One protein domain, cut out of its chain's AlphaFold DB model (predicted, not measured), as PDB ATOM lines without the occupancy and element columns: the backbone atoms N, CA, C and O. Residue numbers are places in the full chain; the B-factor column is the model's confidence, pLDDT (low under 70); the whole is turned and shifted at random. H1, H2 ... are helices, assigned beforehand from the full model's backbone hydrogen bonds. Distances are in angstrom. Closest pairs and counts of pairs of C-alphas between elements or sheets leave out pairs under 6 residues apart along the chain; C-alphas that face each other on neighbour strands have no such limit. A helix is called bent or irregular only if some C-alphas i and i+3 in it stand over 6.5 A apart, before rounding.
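AT A GLANCE: This is residues 2 to 66 and 103 to 167 of the 219 residues of the protein "Zinc ribbon domain-containing protein" of Clostridium scindens (strain JCM 10418 / VPI 12708) (UniProt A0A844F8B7). Two long helices, H2 and H4, lie side by side and run opposite ways; at one end of this pair the bent helix H5 folds back on the last part of H4, with the short helix H1 across that same part. At the other end H3, residues 40 to 66, sticks out as a free arm that adds to the length. The printed part has 130 residues with five named helices, in the order H1, H2, H3, H4, H5, and no named strand; the class is all helix. The whole is extended, with a radius of gyration of the C-alphas of 24.1 A and spans of 76 by 40 by 18 A.

HOW THE PARTS SIT: H1, residues 2 to 10, only just touches residues 128 to 132 of H4, residues 103 to 136, with 3 pairs of C-alphas within 8 A; the closest C-alphas, those of Met 9 and Gln 132, are 5.9 A apart, and the lines are about perpendicular at 83 degrees. H2, residues 13 to 38, touches H4 at a shallow tilt of 15 degrees, opposite ways; the closest C-alphas are those of Gly 31 and Thr 111, at 5.6 A. H3, residues 40 to 66, touches no helix and meets H2 only through their link. H5, residues 141 to 166, was assigned as one helix by its hydrogen bonds but is bent: C-alphas 150 and 153 are 9.6 A apart, with arms H5a, residues 141 to 150, and H5b, residues 153 to 166. H4 and H5a form a helical hairpin at a shallow tilt of 31 degrees, where residues 123 to 135 of H4 touch H5a; the closest C-alphas are those of Ala 127 and Gly 148, at 4.3 A. Residues 153 to 159 of H5b touch residues 126 to 134 of H4, the same way at a shallow tilt of 10 degrees; the closest C-alphas are those of Leu 130 and Val 156, at 6.9 A. In H1, H2, H4, H5a and H5b every O i to N i+4 pair is within hydrogen-bond range; in H3 22 of 23 are.

IN THESE COORDINATES: H1 begins at C-alpha 2, at (125.111, 115.761, 98.491). From first to last C-alpha H2 measures 36.2 A, H3 39.6 A, H4 48.7 A and H5b 20.0 A. H3 ends at C-alpha 66, at (122.284, 95.727, 177.082), and H5b at C-alpha 166, at (147.744, 122.941, 113.819).

THE WHOLE: The two C-alphas farthest apart, those of Ser 2 and Asp 66, are 81.2 A apart. Residues 67 to 102 are not printed, and C-alphas 66 and 103 are 50.3 A apart across this cut. The links H1 to H2, H2 to H3 and H4 to H5 are tight. The mean pLDDT of the printed part is 82.9, and 25 residues are under 70, among them 38 to 46 and 56 to 66.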
ATOM      1  N   SER A   2     125.029 114.283  98.506       67.56
ATOM      2  CA  SER A   2     125.111 115.761  98.491       67.56
ATOM      3  C   SER A   2     123.999 116.480  99.268       67.56
ATOM      4  O   SER A   2     124.292 117.391 100.035       67.56
ATOM      5  N   LYS A   3     122.737 116.037  99.153       76.81
ATOM      6  CA  LYS A   3     121.596 116.685  99.833       76.81
ATOM      7  C   LYS A   3     121.696 116.658 101.364       76.81
ATOM      8  O   LYS A   3     121.378 117.647 102.015       76.81
ATOM      9  N   ILE A   4     122.135 115.538 101.944       76.50
ATOM     10  CA  ILE A   4     122.280 115.398 103.406       76.50
ATOM     11  C   ILE A   4     123.451 116.253 103.895       76.50
ATOM     12  O   ILE A   4     123.299 116.997 104.859       76.50
ATOM     13  N   HIS A   5     124.584 116.203 103.191       76.00
ATOM     14  CA  HIS A   5     125.754 117.023 103.493       76.00
ATOM     15  C   HIS A   5     125.421 118.522 103.491       76.00
ATOM     16  O   HIS A   5     125.728 119.232 104.447       76.00
ATOM     17  N   GLU A   6     124.737 118.997 102.450       81.50
ATOM     18  CA  GLU A   6     124.353 120.401 102.329       81.50
ATOM     19  C   GLU A   6     123.386 120.826 103.438       81.50
ATOM     20  O   GLU A   6     123.543 121.892 104.038       81.50
ATOM     21  N   ARG A   7     122.415 119.965 103.763       79.75
ATOM     22  CA  ARG A   7     121.467 120.215 104.847       79.75
ATOM     23  C   ARG A   7     122.188 120.336 106.180       79.75
ATOM     24  O   ARG A   7     121.939 121.299 106.898       79.75
ATOM     25  N   ILE A   8     123.114 119.417 106.467       76.81
ATOM     26  CA  ILE A   8     123.941 119.480 107.669       76.81
ATOM     27  C   ILE A   8     124.704 120.799 107.678       76.81
ATOM     28  O   ILE A   8     124.566 121.534 108.639       76.81
ATOM     29  N   MET A   9     125.418 121.174 106.617       80.69
ATOM     30  CA  MET A   9     126.211 122.415 106.593       80.69
ATOM     31  C   MET A   9     125.383 123.702 106.731       80.69
ATOM     32  O   MET A   9     125.904 124.707 107.214       80.69
ATOM     33  N   ARG A  10     124.104 123.679 106.340       80.75
ATOM     34  CA  ARG A  10     123.187 124.822 106.451       80.75
ATOM     35  C   ARG A  10     122.546 124.958 107.837       80.75
ATOM     36  O   ARG A  10     122.040 126.030 108.168       80.75
ATOM     37  N   MET A  11     122.536 123.904 108.655       81.06
ATOM     38  CA  MET A  11     121.923 123.961 109.984       81.06
ATOM     39  C   MET A  11     122.704 124.889 110.913       81.06
ATOM     40  O   MET A  11     123.903 124.720 111.136       81.06
ATOM     41  N   ASN A  12     121.992 125.837 111.527       84.44
ATOM     42  CA  ASN A  12     122.554 126.680 112.573       84.44
ATOM     43  C   ASN A  12     122.571 125.917 113.901       84.44
ATOM     44  O   ASN A  12     121.686 126.051 114.747       84.44
ATOM     45  N   THR A  13     123.603 125.103 114.073       83.44
ATOM     46  CA  THR A  13     123.745 124.199 115.212       83.44
ATOM     47  C   THR A  13     123.741 124.926 116.559       83.44
ATOM     48  O   THR A  13     123.200 124.411 117.531       83.44
ATOM     49  N   GLY A  14     124.251 126.162 116.621       81.81
ATOM     50  CA  GLY A  14     124.209 126.968 117.845       81.81
ATOM     51  C   GLY A  14     122.786 127.354 118.265       81.81
ATOM     52  O   GLY A  14     122.481 127.374 119.455       81.81
ATOM     53  N   LYS A  15     121.894 127.617 117.300       87.19
ATOM     54  CA  LYS A  15     120.473 127.887 117.575       87.19
ATOM     55  C   LYS A  15     119.771 126.632 118.095       87.19
ATOM     56  O   LYS A  15     119.077 126.704 119.103       87.19
ATOM     57  N   HIS A  16     119.991 125.494 117.439       86.69
ATOM     58  CA  HIS A  16     119.372 124.228 117.831       86.69
ATOM     59  C   HIS A  16     119.876 123.716 119.181       86.69
ATOM     60  O   HIS A  16     119.079 123.219 119.966       86.69
ATOM     61  N   LEU A  17     121.155 123.921 119.506       87.75
ATOM     62  CA  LEU A  17     121.696 123.551 120.812       87.75
ATOM     63  C   LEU A  17     120.994 124.320 121.938       87.75
ATOM     64  O   LEU A  17     120.555 123.718 122.912       87.75
ATOM     65  N   LYS A  18     120.808 125.639 121.776       87.31
ATOM     66  CA  LYS A  18     120.055 126.459 122.738       87.31
ATOM     67  C   LYS A  18     118.610 125.985 122.888       87.31
ATOM     68  O   LYS A  18     118.110 125.912 124.003       87.31
ATOM     69  N   GLN A  19     117.953 125.640 121.780       89.56
ATOM     70  CA  GLN A  19     116.588 125.108 121.802       89.56
ATOM     71  C   GLN A  19     116.498 123.778 122.559       89.56
ATOM     72  O   GLN A  19     115.575 123.609 123.346       89.56
ATOM     73  N   ILE A  20     117.458 122.865 122.367       90.81
ATOM     74  CA  ILE A  20     117.497 121.593 123.102       90.81
ATOM     75  C   ILE A  20     117.723 121.833 124.596       90.81
ATOM     76  O   ILE A  20     117.018 121.240 125.401       90.81
ATOM     77  N   ILE A  21     118.641 122.727 124.979       89.56
ATOM     78  CA  ILE A  21     118.879 123.054 126.395       89.56
ATOM     79  C   ILE A  21     117.595 123.579 127.049       89.56
ATOM     80  O   ILE A  21     117.214 123.105 128.115       89.56
ATOM     81  N   ILE A  22     116.893 124.506 126.390       91.69
ATOM     82  CA  ILE A  22     115.608 125.026 126.881       91.69
ATOM     83  C   ILE A  22     114.578 123.894 126.988       91.69
ATOM     84  O   ILE A  22     113.914 123.776 128.012       91.69
ATOM     85  N   ALA A  23     114.474 123.033 125.972       91.38
ATOM     86  CA  ALA A  23     113.541 121.911 125.981       91.38
ATOM     87  C   ALA A  23     113.823 120.926 127.125       91.38
ATOM     88  O   ALA A  23     112.892 120.528 127.815       91.38
ATOM     89  N   VAL A  24     115.089 120.577 127.376       91.00
ATOM     90  CA  VAL A  24     115.486 119.705 128.494       91.00
ATOM     91  C   VAL A  24     115.105 120.336 129.830       91.00
ATOM     92  O   VAL A  24     114.500 119.665 130.660       91.00
ATOM     93  N   LEU A  25     115.378 121.630 130.027       90.06
ATOM     94  CA  LEU A  25     114.970 122.339 131.243       90.06
ATOM     95  C   LEU A  25     113.447 122.327 131.422       90.06
ATOM     96  O   LEU A  25     112.967 122.046 132.515       90.06
ATOM     97  N   CYS A  26     112.676 122.557 130.356       91.19
ATOM     98  CA  CYS A  26     111.217 122.463 130.408       91.19
ATOM     99  C   CYS A  26     110.743 121.051 130.773       91.19
ATOM    100  O   CYS A  26     109.844 120.915 131.595       91.19
ATOM    101  N   VAL A  27     111.344 120.005 130.199       90.44
ATOM    102  CA  VAL A  27     110.989 118.608 130.498       90.44
ATOM    103  C   VAL A  27     111.316 118.251 131.945       90.44
ATOM    104  O   VAL A  27     110.504 117.608 132.603       90.44
ATOM    105  N   LEU A  28     112.450 118.711 132.474       87.12
ATOM    106  CA  LEU A  28     112.816 118.488 133.873       87.12
ATOM    107  C   LEU A  28     111.884 119.232 134.837       87.12
ATOM    108  O   LEU A  28     111.418 118.639 135.804       87.12
ATOM    109  N   LEU A  29     111.568 120.501 134.565       88.06
ATOM    110  CA  LEU A  29     110.700 121.301 135.433       88.06
ATOM    111  C   LEU A  29     109.241 120.828 135.387       88.06
ATOM    112  O   LEU A  29     108.623 120.626 136.428       88.06
ATOM    113  N   ILE A  30     108.693 120.633 134.187       87.12
ATOM    114  CA  ILE A  30     107.281 120.281 133.989       87.12
ATOM    115  C   ILE A  30     107.076 118.786 134.225       87.12
ATOM    116  O   ILE A  30     106.221 118.401 135.014       87.12
ATOM    117  N   GLY A  31     107.870 117.934 133.576       80.94
ATOM    118  CA  GLY A  31     107.760 116.482 133.710       80.94
ATOM    119  C   GLY A  31     108.178 115.995 135.094       80.94
ATOM    120  O   GLY A  31     107.461 115.202 135.701       80.94
ATOM    121  N   GLY A  32     109.279 116.522 135.637       78.62
ATOM    122  CA  GLY A  32     109.718 116.212 137.001       78.62
ATOM    123  C   GLY A  32     108.738 116.723 138.058       78.62
ATOM    124  O   GLY A  32     108.362 115.966 138.949       78.62
ATOM    125  N   GLY A  33     108.249 117.961 137.921       80.69
ATOM    126  CA  GLY A  33     107.254 118.533 138.833       80.69
ATOM    127  C   GLY A  33     105.925 117.773 138.825       80.69
ATOM    128  O   GLY A  33     105.411 117.422 139.884       80.69
ATOM    129  N   LEU A  34     105.388 117.453 137.642       78.00
ATOM    130  CA  LEU A  34     104.153 116.671 137.515       78.00
ATOM    131  C   LEU A  34     104.316 115.256 138.074       78.00
ATOM    132  O   LEU A  34     103.436 114.777 138.786       78.00
ATOM    133  N   SER A  35     105.449 114.605 137.803       77.62
ATOM    134  CA  SER A  35     105.736 113.272 138.341       77.62
ATOM    135  C   SER A  35     105.841 113.298 139.870       77.62
ATOM    136  O   SER A  35     105.262 112.442 140.532       77.62
ATOM    137  N   ALA A  36     106.495 114.313 140.445       74.69
ATOM    138  CA  ALA A  36     106.618 114.479 141.894       74.69
ATOM    139  C   ALA A  36     105.263 114.724 142.582       74.69
ATOM    140  O   ALA A  36     104.999 114.161 143.643       74.69
ATOM    141  N   VAL A  37     104.374 115.518 141.974       78.19
ATOM    142  CA  VAL A  37     103.020 115.749 142.505       78.19
ATOM    143  C   VAL A  37     102.183 114.470 142.460       78.19
ATOM    144  O   VAL A  37     101.502 114.154 143.434       78.19
ATOM    145  N   MET A  38     102.256 113.711 141.364       69.50
ATOM    146  CA  MET A  38     101.472 112.482 141.176       69.50
ATOM    147  C   MET A  38     101.948 111.321 142.055       69.50
ATOM    148  O   MET A  38     101.148 110.459 142.409       69.50
ATOM    149  N   LEU A  39     103.230 111.309 142.429       69.50
ATOM    150  CA  LEU A  39     103.826 110.291 143.298       69.50
ATOM    151  C   LEU A  39     103.904 110.729 144.768       69.50
ATOM    152  O   LEU A  39     104.365 109.955 145.600       69.50
ATOM    153  N   ARG A  40     103.434 111.936 145.121       69.19
ATOM    154  CA  ARG A  40     103.510 112.492 146.486       69.19
ATOM    155  C   ARG A  40     102.997 111.520 147.552       69.19
ATOM    156  O   ARG A  40     103.595 111.418 148.618       69.19
ATOM    157  N   THR A  41     101.876 110.852 147.293       63.53
ATOM    158  CA  THR A  41     101.274 109.899 148.238       63.53
ATOM    159  C   THR A  41     102.134 108.648 148.397       63.53
ATOM    160  O   THR A  41     102.404 108.250 149.524       63.53
ATOM    161  N   GLN A  42     102.655 108.105 147.295       61.72
ATOM    162  CA  GLN A  42     103.528 106.927 147.302       61.72
ATOM    163  C   GLN A  42     104.879 107.202 147.974       61.72
ATOM    164  O   GLN A  42     105.391 106.367 148.710       61.72
ATOM    165  N   ILE A  43     105.436 108.404 147.788       63.38
ATOM    166  CA  ILE A  43     106.667 108.830 148.469       63.38
ATOM    167  C   ILE A  43     106.442 108.894 149.989       63.38
ATOM    168  O   ILE A  43     107.325 108.516 150.750       63.38
ATOM    169  N   GLY A  44     105.260 109.327 150.440       62.66
ATOM    170  CA  GLY A  44     104.921 109.369 151.866       62.66
ATOM    171  C   GLY A  44     104.828 107.981 152.510       62.66
ATOM    172  O   GLY A  44     105.337 107.781 153.611       62.66
ATOM    173  N   GLU A  45     104.230 107.012 151.816       63.41
ATOM    174  CA  GLU A  45     104.146 105.618 152.282       63.41
ATOM    175  C   GLU A  45     105.527 104.954 152.349       63.41
ATOM    176  O   GLU A  45     105.860 104.319 153.348       63.41
ATOM    177  N   VAL A  46     106.380 105.167 151.340       66.88
ATOM    178  CA  VAL A  46     107.752 104.637 151.345       66.88
ATOM    179  C   VAL A  46     108.582 105.262 152.468       66.88
ATOM    180  O   VAL A  46     109.243 104.533 153.199       66.88
ATOM    181  N   VAL A  47     108.526 106.585 152.654       72.06
ATOM    182  CA  VAL A  47     109.300 107.275 153.705       72.06
ATOM    183  C   VAL A  47     108.867 106.835 155.099       72.06
ATOM    184  O   VAL A  47     109.713 106.559 155.939       72.06
ATOM    185  N   THR A  48     107.560 106.731 155.348       69.62
ATOM    186  CA  THR A  48     107.057 106.263 156.652       69.62
ATOM    187  C   THR A  48     107.389 104.800 156.911       69.62
ATOM    188  O   THR A  48     107.640 104.438 158.055       69.62
ATOM    189  N   THR A  49     107.423 103.971 155.867       64.81
ATOM    190  CA  THR A  49     107.887 102.589 155.980       64.81
ATOM    191  C   THR A  49     109.365 102.581 156.343       64.81
ATOM    192  O   THR A  49     109.692 102.105 157.418       64.81
ATOM    193  N   VAL A  50     110.241 103.188 155.531       72.44
ATOM    194  CA  VAL A  50     111.696 103.263 155.784       72.44
ATOM    195  C   VAL A  50     112.009 103.808 157.176       72.44
ATOM    196  O   VAL A  50     112.848 103.252 157.867       72.44
ATOM    197  N   GLN A  51     111.291 104.831 157.630       74.94
ATOM    198  CA  GLN A  51     111.519 105.393 158.956       74.94
ATOM    199  C   GLN A  51     111.149 104.425 160.088       74.94
ATOM    200  O   GLN A  51     111.853 104.371 161.087       74.94
ATOM    201  N   LYS A  52     110.103 103.602 159.916       73.62
ATOM    202  CA  LYS A  52     109.823 102.505 160.855       73.62
ATOM    203  C   LYS A  52     110.926 101.449 160.855       73.62
ATOM    204  O   LYS A  52     111.243 100.940 161.920       73.62
ATOM    205  N   TRP A  53     111.502 101.133 159.692       68.69
ATOM    206  CA  TRP A  53     112.650 100.224 159.613       68.69
ATOM    207  C   TRP A  53     113.848 100.787 160.377       68.69
ATOM    208  O   TRP A  53     114.406 100.082 161.207       68.69
ATOM    209  N   ASP A  54     114.183 102.062 160.176       68.56
ATOM    210  CA  ASP A  54     115.286 102.717 160.889       68.56
ATOM    211  C   ASP A  54     115.049 102.761 162.416       68.56
ATOM    212  O   ASP A  54     115.975 102.513 163.191       68.56
ATOM    213  N   ASP A  55     113.812 103.022 162.857       70.69
ATOM    214  CA  ASP A  55     113.442 103.033 164.279       70.69
ATOM    215  C   ASP A  55     113.506 101.619 164.906       70.69
ATOM    216  O   ASP A  55     114.014 101.450 166.017       70.69
ATOM    217  N   GLU A  56     113.034 100.582 164.198       67.69
ATOM    218  CA  GLU A  56     113.086  99.183 164.656       67.69
ATOM    219  C   GLU A  56     114.514  98.608 164.658       67.69
ATOM    220  O   GLU A  56     114.876  97.838 165.554       67.69
ATOM    221  N   GLU A  57     115.342  98.975 163.678       67.19
ATOM    222  CA  GLU A  57     116.760  98.606 163.614       67.19
ATOM    223  C   GLU A  57     117.553  99.300 164.738       67.19
ATOM    224  O   GLU A  57     118.400  98.677 165.388       67.19
ATOM    225  N   GLY A  58     117.218 100.560 165.038       59.69
ATOM    226  CA  GLY A  58     117.744 101.316 166.174       59.69
ATOM    227  C   GLY A  58     117.474 100.633 167.520       59.69
ATOM    228  O   GLY A  58     118.428 100.355 168.250       59.69
ATOM    229  N   ASP A  59     116.215 100.275 167.810       58.56
ATOM    230  CA  ASP A  59     115.815  99.600 169.064       58.56
ATOM    231  C   ASP A  59     116.451  98.203 169.205       58.56
ATOM    232  O   ASP A  59     116.911  97.815 170.284       58.56
ATOM    233  N   LYS A  60     116.568  97.441 168.105       58.78
ATOM    234  CA  LYS A  60     117.277  96.147 168.112       58.78
ATOM    235  C   LYS A  60     118.769  96.306 168.400       58.78
ATOM    236  O   LYS A  60     119.330  95.487 169.133       58.78
ATOM    237  N   SER A  61     119.411  97.346 167.860       54.69
ATOM    238  CA  SER A  61     120.826  97.638 168.123       54.69
ATOM    239  C   SER A  61     121.084  98.036 169.585       54.69
ATOM    240  O   SER A  61     122.137  97.710 170.139       54.69
ATOM    241  N   GLU A  62     120.108  98.687 170.223       53.47
ATOM    242  CA  GLU A  62     120.175  99.140 171.613       53.47
ATOM    243  C   GLU A  62     119.951  97.967 172.586       53.47
ATOM    244  O   GLU A  62     120.777  97.736 173.473       53.47
ATOM    245  N   LYS A  63     118.956  97.100 172.331       51.78
ATOM    246  CA  LYS A  63     118.730  95.858 173.106       51.78
ATOM    247  C   LYS A  63     119.871  94.839 173.010       51.78
ATOM    248  O   LYS A  63     120.179  94.160 173.993       51.78
ATOM    249  N   HIS A  64     120.531  94.730 171.854       50.41
ATOM    250  CA  HIS A  64     121.707  93.861 171.703       50.41
ATOM    251  C   HIS A  64     122.945  94.370 172.457       50.41
ATOM    252  O   HIS A  64     123.881  93.598 172.678       50.41
ATOM    253  N   LYS A  65     122.964  95.646 172.862       47.22
ATOM    254  CA  LYS A  65     124.030  96.229 173.683       47.22
ATOM    255  C   LYS A  65     123.838  95.925 175.169       47.22
ATOM    256  O   LYS A  65     124.810  95.531 175.805       47.22
ATOM    257  N   ASP A  66     122.606  96.011 175.672       46.31
ATOM    258  CA  ASP A  66     122.284  95.727 177.082       46.31
ATOM    259  C   ASP A  66     122.370  94.235 177.435       46.31
ATOM    260  O   ASP A  66     122.741  93.871 178.547       46.31
ATOM    261  N   ALA A 103      97.778 106.761 135.084       75.94
ATOM    262  CA  ALA A 103      98.194 108.120 134.759       75.94
ATOM    263  C   ALA A 103      99.671 108.401 135.099       75.94
ATOM    264  O   ALA A 103     100.389 108.945 134.263       75.94
ATOM    265  N   ALA A 104     100.158 108.001 136.277       76.75
ATOM    266  CA  ALA A 104     101.558 108.178 136.666       76.75
ATOM    267  C   ALA A 104     102.513 107.356 135.781       76.75
ATOM    268  O   ALA A 104     103.512 107.896 135.305       76.75
ATOM    269  N   LYS A 105     102.175 106.090 135.482       80.44
ATOM    270  CA  LYS A 105     102.956 105.232 134.565       80.44
ATOM    271  C   LYS A 105     103.107 105.893 133.187       80.44
ATOM    272  O   LYS A 105     104.208 105.951 132.638       80.44
ATOM    273  N   VAL A 106     102.019 106.457 132.657       85.56
ATOM    274  CA  VAL A 106     102.022 107.170 131.369       85.56
ATOM    275  C   VAL A 106     102.855 108.452 131.433       85.56
ATOM    276  O   VAL A 106     103.681 108.677 130.552       85.56
ATOM    277  N   VAL A 107     102.693 109.286 132.466       84.50
ATOM    278  CA  VAL A 107     103.422 110.563 132.591       84.50
ATOM    279  C   VAL A 107     104.929 110.343 132.736       84.50
ATOM    280  O   VAL A 107     105.712 110.993 132.038       84.50
ATOM    281  N   VAL A 108     105.347 109.401 133.583       84.50
ATOM    282  CA  VAL A 108     106.765 109.057 133.765       84.50
ATOM    283  C   VAL A 108     107.336 108.452 132.483       84.50
ATOM    284  O   VAL A 108     108.399 108.875 132.030       84.50
ATOM    285  N   GLY A 109     106.603 107.533 131.846       86.19
ATOM    286  CA  GLY A 109     107.011 106.919 130.583       86.19
ATOM    287  C   GLY A 109     107.206 107.941 129.460       86.19
ATOM    288  O   GLY A 109     108.242 107.942 128.796       86.19
ATOM    289  N   LEU A 110     106.257 108.865 129.280       88.81
ATOM    290  CA  LEU A 110     106.355 109.929 128.275       88.81
ATOM    291  C   LEU A 110     107.498 110.902 128.574       88.81
ATOM    292  O   LEU A 110     108.224 111.293 127.659       88.81
ATOM    293  N   THR A 111     107.686 111.268 129.842       88.75
ATOM    294  CA  THR A 111     108.777 112.155 130.264       88.75
ATOM    295  C   THR A 111     110.137 111.504 130.009       88.75
ATOM    296  O   THR A 111     111.023 112.136 129.434       88.75
ATOM    297  N   GLY A 112     110.289 110.223 130.359       87.81
ATOM    298  CA  GLY A 112     111.502 109.447 130.105       87.81
ATOM    299  C   GLY A 112     111.785 109.267 128.613       87.81
ATOM    300  O   GLY A 112     112.916 109.485 128.167       87.81
ATOM    301  N   LEU A 113     110.761 108.953 127.810       92.62
ATOM    302  CA  LEU A 113     110.886 108.845 126.356       92.62
ATOM    303  C   LEU A 113     111.340 110.174 125.743       92.62
ATOM    304  O   LEU A 113     112.302 110.208 124.974       92.62
ATOM    305  N   LEU A 114     110.689 111.280 126.109       92.81
ATOM    306  CA  LEU A 114     111.033 112.605 125.606       92.81
ATOM    307  C   LEU A 114     112.450 113.019 126.028       92.81
ATOM    308  O   LEU A 114     113.217 113.507 125.198       92.81
ATOM    309  N   GLY A 115     112.830 112.770 127.284       90.56
ATOM    310  CA  GLY A 115     114.186 113.009 127.781       90.56
ATOM    311  C   GLY A 115     115.241 112.203 127.016       90.56
ATOM    312  O   GLY A 115     116.278 112.744 126.620       90.56
ATOM    313  N   THR A 116     114.949 110.937 126.719       90.94
ATOM    314  CA  THR A 116     115.833 110.061 125.933       90.94
ATOM    315  C   THR A 116     115.989 110.574 124.501       90.94
ATOM    316  O   THR A 116     117.111 110.708 124.008       90.94
ATOM    317  N   LEU A 117     114.889 110.947 123.843       94.12
ATOM    318  CA  LEU A 117     114.914 111.509 122.490       94.12
ATOM    319  C   LEU A 117     115.706 112.820 122.421       94.12
ATOM    320  O   LEU A 117     116.503 113.006 121.502       94.12
ATOM    321  N   LEU A 118     115.534 113.713 123.400       93.50
ATOM    322  CA  LEU A 118     116.301 114.958 123.489       93.50
ATOM    323  C   LEU A 118     117.793 114.695 123.717       93.50
ATOM    324  O   LEU A 118     118.628 115.377 123.122       93.50
ATOM    325  N   THR A 119     118.132 113.688 124.520       91.06
ATOM    326  CA  THR A 119     119.522 113.285 124.771       91.06
ATOM    327  C   THR A 119     120.179 112.741 123.504       91.06
ATOM    328  O   THR A 119     121.278 113.168 123.150       91.06
ATOM    329  N   ILE A 120     119.489 111.872 122.760       93.31
ATOM    330  CA  ILE A 120     119.964 111.366 121.464       93.31
ATOM    331  C   ILE A 120     120.107 112.516 120.459       93.31
ATOM    332  O   ILE A 120     121.122 112.620 119.768       93.31
ATOM    333  N   ALA A 121     119.123 113.418 120.396       92.38
ATOM    334  CA  ALA A 121     119.171 114.583 119.521       92.38
ATOM    335  C   ALA A 121     120.363 115.492 119.851       92.38
ATOM    336  O   ALA A 121     121.075 115.912 118.940       92.38
ATOM    337  N   TYR A 122     120.623 115.754 121.136       92.88
ATOM    338  CA  TYR A 122     121.817 116.462 121.600       92.88
ATOM    339  C   TYR A 122     123.097 115.756 121.140       92.88
ATOM    340  O   TYR A 122     123.977 116.394 120.561       92.88
ATOM    341  N   TRP A 123     123.176 114.439 121.335       93.56
ATOM    342  CA  TRP A 123     124.343 113.634 120.979       93.56
ATOM    343  C   TRP A 123     124.684 113.741 119.489       93.56
ATOM    344  O   TRP A 123     125.819 114.037 119.109       93.56
ATOM    345  N   ILE A 124     123.671 113.587 118.633       92.56
ATOM    346  CA  ILE A 124     123.806 113.725 117.179       92.56
ATOM    347  C   ILE A 124     124.152 115.167 116.803       92.56
ATOM    348  O   ILE A 124     124.973 115.395 115.915       92.56
ATOM    349  N   LEU A 125     123.553 116.155 117.471       92.56
ATOM    350  CA  LEU A 125     123.793 117.566 117.189       92.56
ATOM    351  C   LEU A 125     125.245 117.968 117.489       92.56
ATOM    352  O   LEU A 125     125.841 118.697 116.695       92.56
ATOM    353  N   VAL A 126     125.832 117.472 118.582       92.88
ATOM    354  CA  VAL A 126     127.253 117.687 118.907       92.88
ATOM    355  C   VAL A 126     128.154 117.063 117.840       92.88
ATOM    356  O   VAL A 126     129.058 117.732 117.335       92.88
ATOM    357  N   ALA A 127     127.883 115.822 117.429       93.69
ATOM    358  CA  ALA A 127     128.641 115.174 116.358       93.69
ATOM    359  C   ALA A 127     128.520 115.934 115.022       93.69
ATOM    360  O   ALA A 127     129.518 116.175 114.337       93.69
ATOM    361  N   ALA A 128     127.314 116.387 114.665       92.25
ATOM    362  CA  ALA A 128     127.070 117.190 113.469       92.25
ATOM    363  C   ALA A 128     127.770 118.559 113.533       92.25
ATOM    364  O   ALA A 128     128.319 119.024 112.532       92.25
ATOM    365  N   TRP A 129     127.808 119.196 114.705       93.44
ATOM    366  CA  TRP A 129     128.573 120.423 114.921       93.44
ATOM    367  C   TRP A 129     130.065 120.201 114.671       93.44
ATOM    368  O   TRP A 129     130.690 120.972 113.941       93.44
ATOM    369  N   LEU A 130     130.627 119.129 115.236       94.31
ATOM    370  CA  LEU A 130     132.025 118.752 115.035       94.31
ATOM    371  C   LEU A 130     132.336 118.524 113.558       94.31
ATOM    372  O   LEU A 130     133.319 119.062 113.053       94.31
ATOM    373  N   TYR A 131     131.463 117.814 112.843       92.69
ATOM    374  CA  TYR A 131     131.574 117.614 111.399       92.69
ATOM    375  C   TYR A 131     131.653 118.941 110.630       92.69
ATOM    376  O   TYR A 131     132.588 119.167 109.858       92.69
ATOM    377  N   GLN A 132     130.700 119.851 110.872       90.94
ATOM    378  CA  GLN A 132     130.667 121.166 110.223       90.94
ATOM    379  C   GLN A 132     131.945 121.960 110.501       90.94
ATOM    380  O   GLN A 132     132.528 122.562 109.595       90.94
ATOM    381  N   ARG A 133     132.382 121.978 111.766       92.56
ATOM    382  CA  ARG A 133     133.565 122.725 112.195       92.56
ATOM    383  C   ARG A 133     134.850 122.128 111.648       92.56
ATOM    384  O   ARG A 133     135.717 122.894 111.243       92.56
ATOM    385  N   ALA A 134     134.961 120.807 111.572       92.50
ATOM    386  CA  ALA A 134     136.109 120.130 110.986       92.50
ATOM    387  C   ALA A 134     136.268 120.460 109.499       92.50
ATOM    388  O   ALA A 134     137.364 120.818 109.070       92.50
ATOM    389  N   ILE A 135     135.177 120.453 108.732       90.81
ATOM    390  CA  ILE A 135     135.215 120.833 107.312       90.81
ATOM    391  C   ILE A 135     135.568 122.313 107.147       90.81
ATOM    392  O   ILE A 135     136.381 122.669 106.297       90.81
ATOM    393  N   GLN A 136     135.013 123.189 107.990       87.94
ATOM    394  CA  GLN A 136     135.388 124.607 107.999       87.94
ATOM    395  C   GLN A 136     136.854 124.838 108.393       87.94
ATOM    396  O   GLN A 136     137.418 125.856 107.993       87.94
ATOM    397  N   ALA A 137     137.446 123.921 109.165       88.69
ATOM    398  CA  ALA A 137     138.829 123.945 109.636       88.69
ATOM    399  C   ALA A 137     139.836 123.268 108.681       88.69
ATOM    400  O   ALA A 137     141.006 123.131 109.041       88.69
ATOM    401  N   ASP A 138     139.407 122.841 107.484       88.12
ATOM    402  CA  ASP A 138     140.241 122.104 106.516       88.12
ATOM    403  C   ASP A 138     140.750 120.751 107.079       88.12
ATOM    404  O   ASP A 138     141.896 120.335 106.874       88.12
ATOM    405  N   MET A 139     139.905 120.075 107.869       89.62
ATOM    406  CA  MET A 139     140.155 118.771 108.501       89.62
ATOM    407  C   MET A 139     139.181 117.703 107.975       89.62
ATOM    408  O   MET A 139     138.131 118.020 107.419       89.62
ATOM    409  N   ASN A 140     139.504 116.419 108.177       92.56
ATOM    410  CA  ASN A 140     138.629 115.319 107.761       92.56
ATOM    411  C   ASN A 140     137.338 115.293 108.598       92.56
ATOM    412  O   ASN A 140     137.342 114.841 109.743       92.56
ATOM    413  N   GLY A 141     136.236 115.771 108.017       91.25
ATOM    414  CA  GLY A 141     134.949 115.887 108.703       91.25
ATOM    415  C   GLY A 141     134.410 114.562 109.238       91.25
ATOM    416  O   GLY A 141     133.904 114.529 110.357       91.25
ATOM    417  N   LEU A 142     134.543 113.467 108.480       92.31
ATOM    418  CA  LEU A 142     133.986 112.167 108.868       92.31
ATOM    419  C   LEU A 142     134.681 111.601 110.111       92.31
ATOM    420  O   LEU A 142     134.012 111.085 111.002       92.31
ATOM    421  N   LEU A 143     136.004 111.755 110.204       93.75
ATOM    422  CA  LEU A 143     136.768 111.319 111.372       93.75
ATOM    423  C   LEU A 143     136.284 112.041 112.636       93.75
ATOM    424  O   LEU A 143     135.978 111.403 113.639       93.75
ATOM    425  N   TRP A 144     136.132 113.365 112.566       94.56
ATOM    426  CA  TRP A 144     135.646 114.161 113.696       94.56
ATOM    427  C   TRP A 144     134.181 113.902 114.045       94.56
ATOM    428  O   TRP A 144     133.813 114.003 115.211       94.56
ATOM    429  N   PHE A 145     133.356 113.532 113.068       93.62
ATOM    430  CA  PHE A 145     131.983 113.096 113.312       93.62
ATOM    431  C   PHE A 145     131.933 111.791 114.111       93.62
ATOM    432  O   PHE A 145     131.236 111.723 115.120       93.62
ATOM    433  N   LEU A 146     132.707 110.779 113.701       94.62
ATOM    434  CA  LEU A 146     132.788 109.492 114.399       94.62
ATOM    435  C   LEU A 146     133.338 109.652 115.820       94.62
ATOM    436  O   LEU A 146     132.760 109.119 116.767       94.62
ATOM    437  N   LEU A 147     134.394 110.456 115.984       94.50
ATOM    438  CA  LEU A 147     134.904 110.823 117.307       94.50
ATOM    439  C   LEU A 147     133.849 111.571 118.127       94.50
ATOM    440  O   LEU A 147     133.739 111.339 119.323       94.50
ATOM    441  N   GLY A 148     133.052 112.438 117.502       94.19
ATOM    442  CA  GLY A 148     131.946 113.129 118.158       94.19
ATOM    443  C   GLY A 148     130.870 112.180 118.683       94.19
ATOM    444  O   GLY A 148     130.382 112.380 119.789       94.19
ATOM    445  N   ILE A 149     130.539 111.124 117.934       94.19
ATOM    446  CA  ILE A 149     129.591 110.098 118.389       94.19
ATOM    447  C   ILE A 149     130.172 109.302 119.564       94.19
ATOM    448  O   ILE A 149     129.465 109.086 120.539       94.19
ATOM    449  N   GLY A 150     131.437 108.882 119.501       93.06
ATOM    450  CA  GLY A 150     132.036 108.071 120.571       93.06
ATOM    451  C   GLY A 150     132.442 108.865 121.819       93.06
ATOM    452  O   GLY A 150     132.308 108.374 122.932       93.06
ATOM    453  N   GLY A 151     132.943 110.089 121.643       91.88
ATOM    454  CA  GLY A 151     133.571 110.886 122.701       91.88
ATOM    455  C   GLY A 151     132.834 112.170 123.089       91.88
ATOM    456  O   GLY A 151     133.245 112.817 124.050       91.88
ATOM    457  N   ASN A 152     131.781 112.563 122.363       93.56
ATOM    458  CA  ASN A 152     130.937 113.735 122.634       93.56
ATOM    459  C   ASN A 152     131.755 114.983 123.049       93.56
ATOM    460  O   ASN A 152     132.591 115.459 122.276       93.56
ATOM    461  N   LEU A 153     131.566 115.500 124.269       92.50
ATOM    462  CA  LEU A 153     132.270 116.677 124.785       92.50
ATOM    463  C   LEU A 153     133.794 116.502 124.811       92.50
ATOM    464  O   LEU A 153     134.515 117.450 124.506       92.50
ATOM    465  N   GLY A 154     134.298 115.300 125.097       94.56
ATOM    466  CA  GLY A 154     135.731 115.011 125.035       94.56
ATOM    467  C   GLY A 154     136.288 115.223 123.626       94.56
ATOM    468  O   GLY A 154     137.303 115.894 123.446       94.56
ATOM    469  N   ALA A 155     135.563 114.764 122.602       94.88
ATOM    470  CA  ALA A 155     135.935 115.000 121.208       94.88
ATOM    471  C   ALA A 155     135.883 116.489 120.830       94.88
ATOM    472  O   ALA A 155     136.716 116.948 120.049       94.88
ATOM    473  N   VAL A 156     134.956 117.263 121.411       94.38
ATOM    474  CA  VAL A 156     134.910 118.728 121.250       94.38
ATOM    475  C   VAL A 156     136.166 119.385 121.806       94.38
ATOM    476  O   VAL A 156     136.781 120.195 121.111       94.38
ATOM    477  N   VAL A 157     136.579 119.026 123.020       95.56
ATOM    478  CA  VAL A 157     137.798 119.573 123.628       95.56
ATOM    479  C   VAL A 157     139.017 119.226 122.776       95.56
ATOM    480  O   VAL A 157     139.751 120.126 122.366       95.56
ATOM    481  N   VAL A 158     139.186 117.951 122.416       95.56
ATOM    482  CA  VAL A 158     140.300 117.490 121.570       95.56
ATOM    483  C   VAL A 158     140.309 118.217 120.220       95.56
ATOM    484  O   VAL A 158     141.361 118.674 119.770       95.56
ATOM    485  N   PHE A 159     139.145 118.410 119.595       95.19
ATOM    486  CA  PHE A 159     139.017 119.182 118.359       95.19
ATOM    487  C   PHE A 159     139.501 120.623 118.517       95.19
ATOM    488  O   PHE A 159     140.233 121.127 117.663       95.19
ATOM    489  N   LEU A 160     139.103 121.301 119.596       94.12
ATOM    490  CA  LEU A 160     139.496 122.685 119.843       94.12
ATOM    491  C   LEU A 160     141.004 122.818 120.065       94.12
ATOM    492  O   LEU A 160     141.596 123.738 119.499       94.12
ATOM    493  N   VAL A 161     141.618 121.887 120.802       94.50
ATOM    494  CA  VAL A 161     143.072 121.857 121.024       94.50
ATOM    495  C   VAL A 161     143.821 121.615 119.713       94.50
ATOM    496  O   VAL A 161     144.643 122.438 119.316       94.50
ATOM    497  N   ILE A 162     143.494 120.542 118.983       93.44
ATOM    498  CA  ILE A 162     144.183 120.198 117.728       93.44
ATOM    499  C   ILE A 162     144.014 121.311 116.690       93.44
ATOM    500  O   ILE A 162     144.968 121.682 116.007       93.44
ATOM    501  N   ARG A 163     142.815 121.891 116.576       93.12
ATOM    502  CA  ARG A 163     142.581 123.026 115.679       93.12
ATOM    503  C   ARG A 163     143.391 124.253 116.102       93.12
ATOM    504  O   ARG A 163     143.899 124.939 115.228       93.12
ATOM    505  N   GLY A 164     143.498 124.541 117.398       88.44
ATOM    506  CA  GLY A 164     144.265 125.681 117.904       88.44
ATOM    507  C   GLY A 164     145.770 125.568 117.652       88.44
ATOM    508  O   GLY A 164     146.414 126.581 117.398       88.44
ATOM    509  N   ILE A 165     146.310 124.346 117.682       88.94
ATOM    510  CA  ILE A 165     147.740 124.082 117.481       88.94
ATOM    511  C   ILE A 165     148.095 124.038 115.990       88.94
ATOM    512  O   ILE A 165     149.047 124.676 115.562       88.94
ATOM    513  N   PHE A 166     147.333 123.291 115.186       87.62
ATOM    514  CA  PHE A 166     147.744 122.941 113.819       87.62
ATOM    515  C   PHE A 166     147.066 123.755 112.717       87.62
ATOM    516  O   PHE A 166     147.336 123.527 111.533       87.62
ATOM    517  N   ARG A 167     146.119 124.635 113.063       89.88
ATOM    518  CA  ARG A 167     145.352 125.407 112.082       89.88
ATOM    519  C   ARG A 167     145.457 126.889 112.367       89.88
ATOM    520  O   ARG A 167     145.261 127.347 113.487       89.88
TER     521      ARG A 167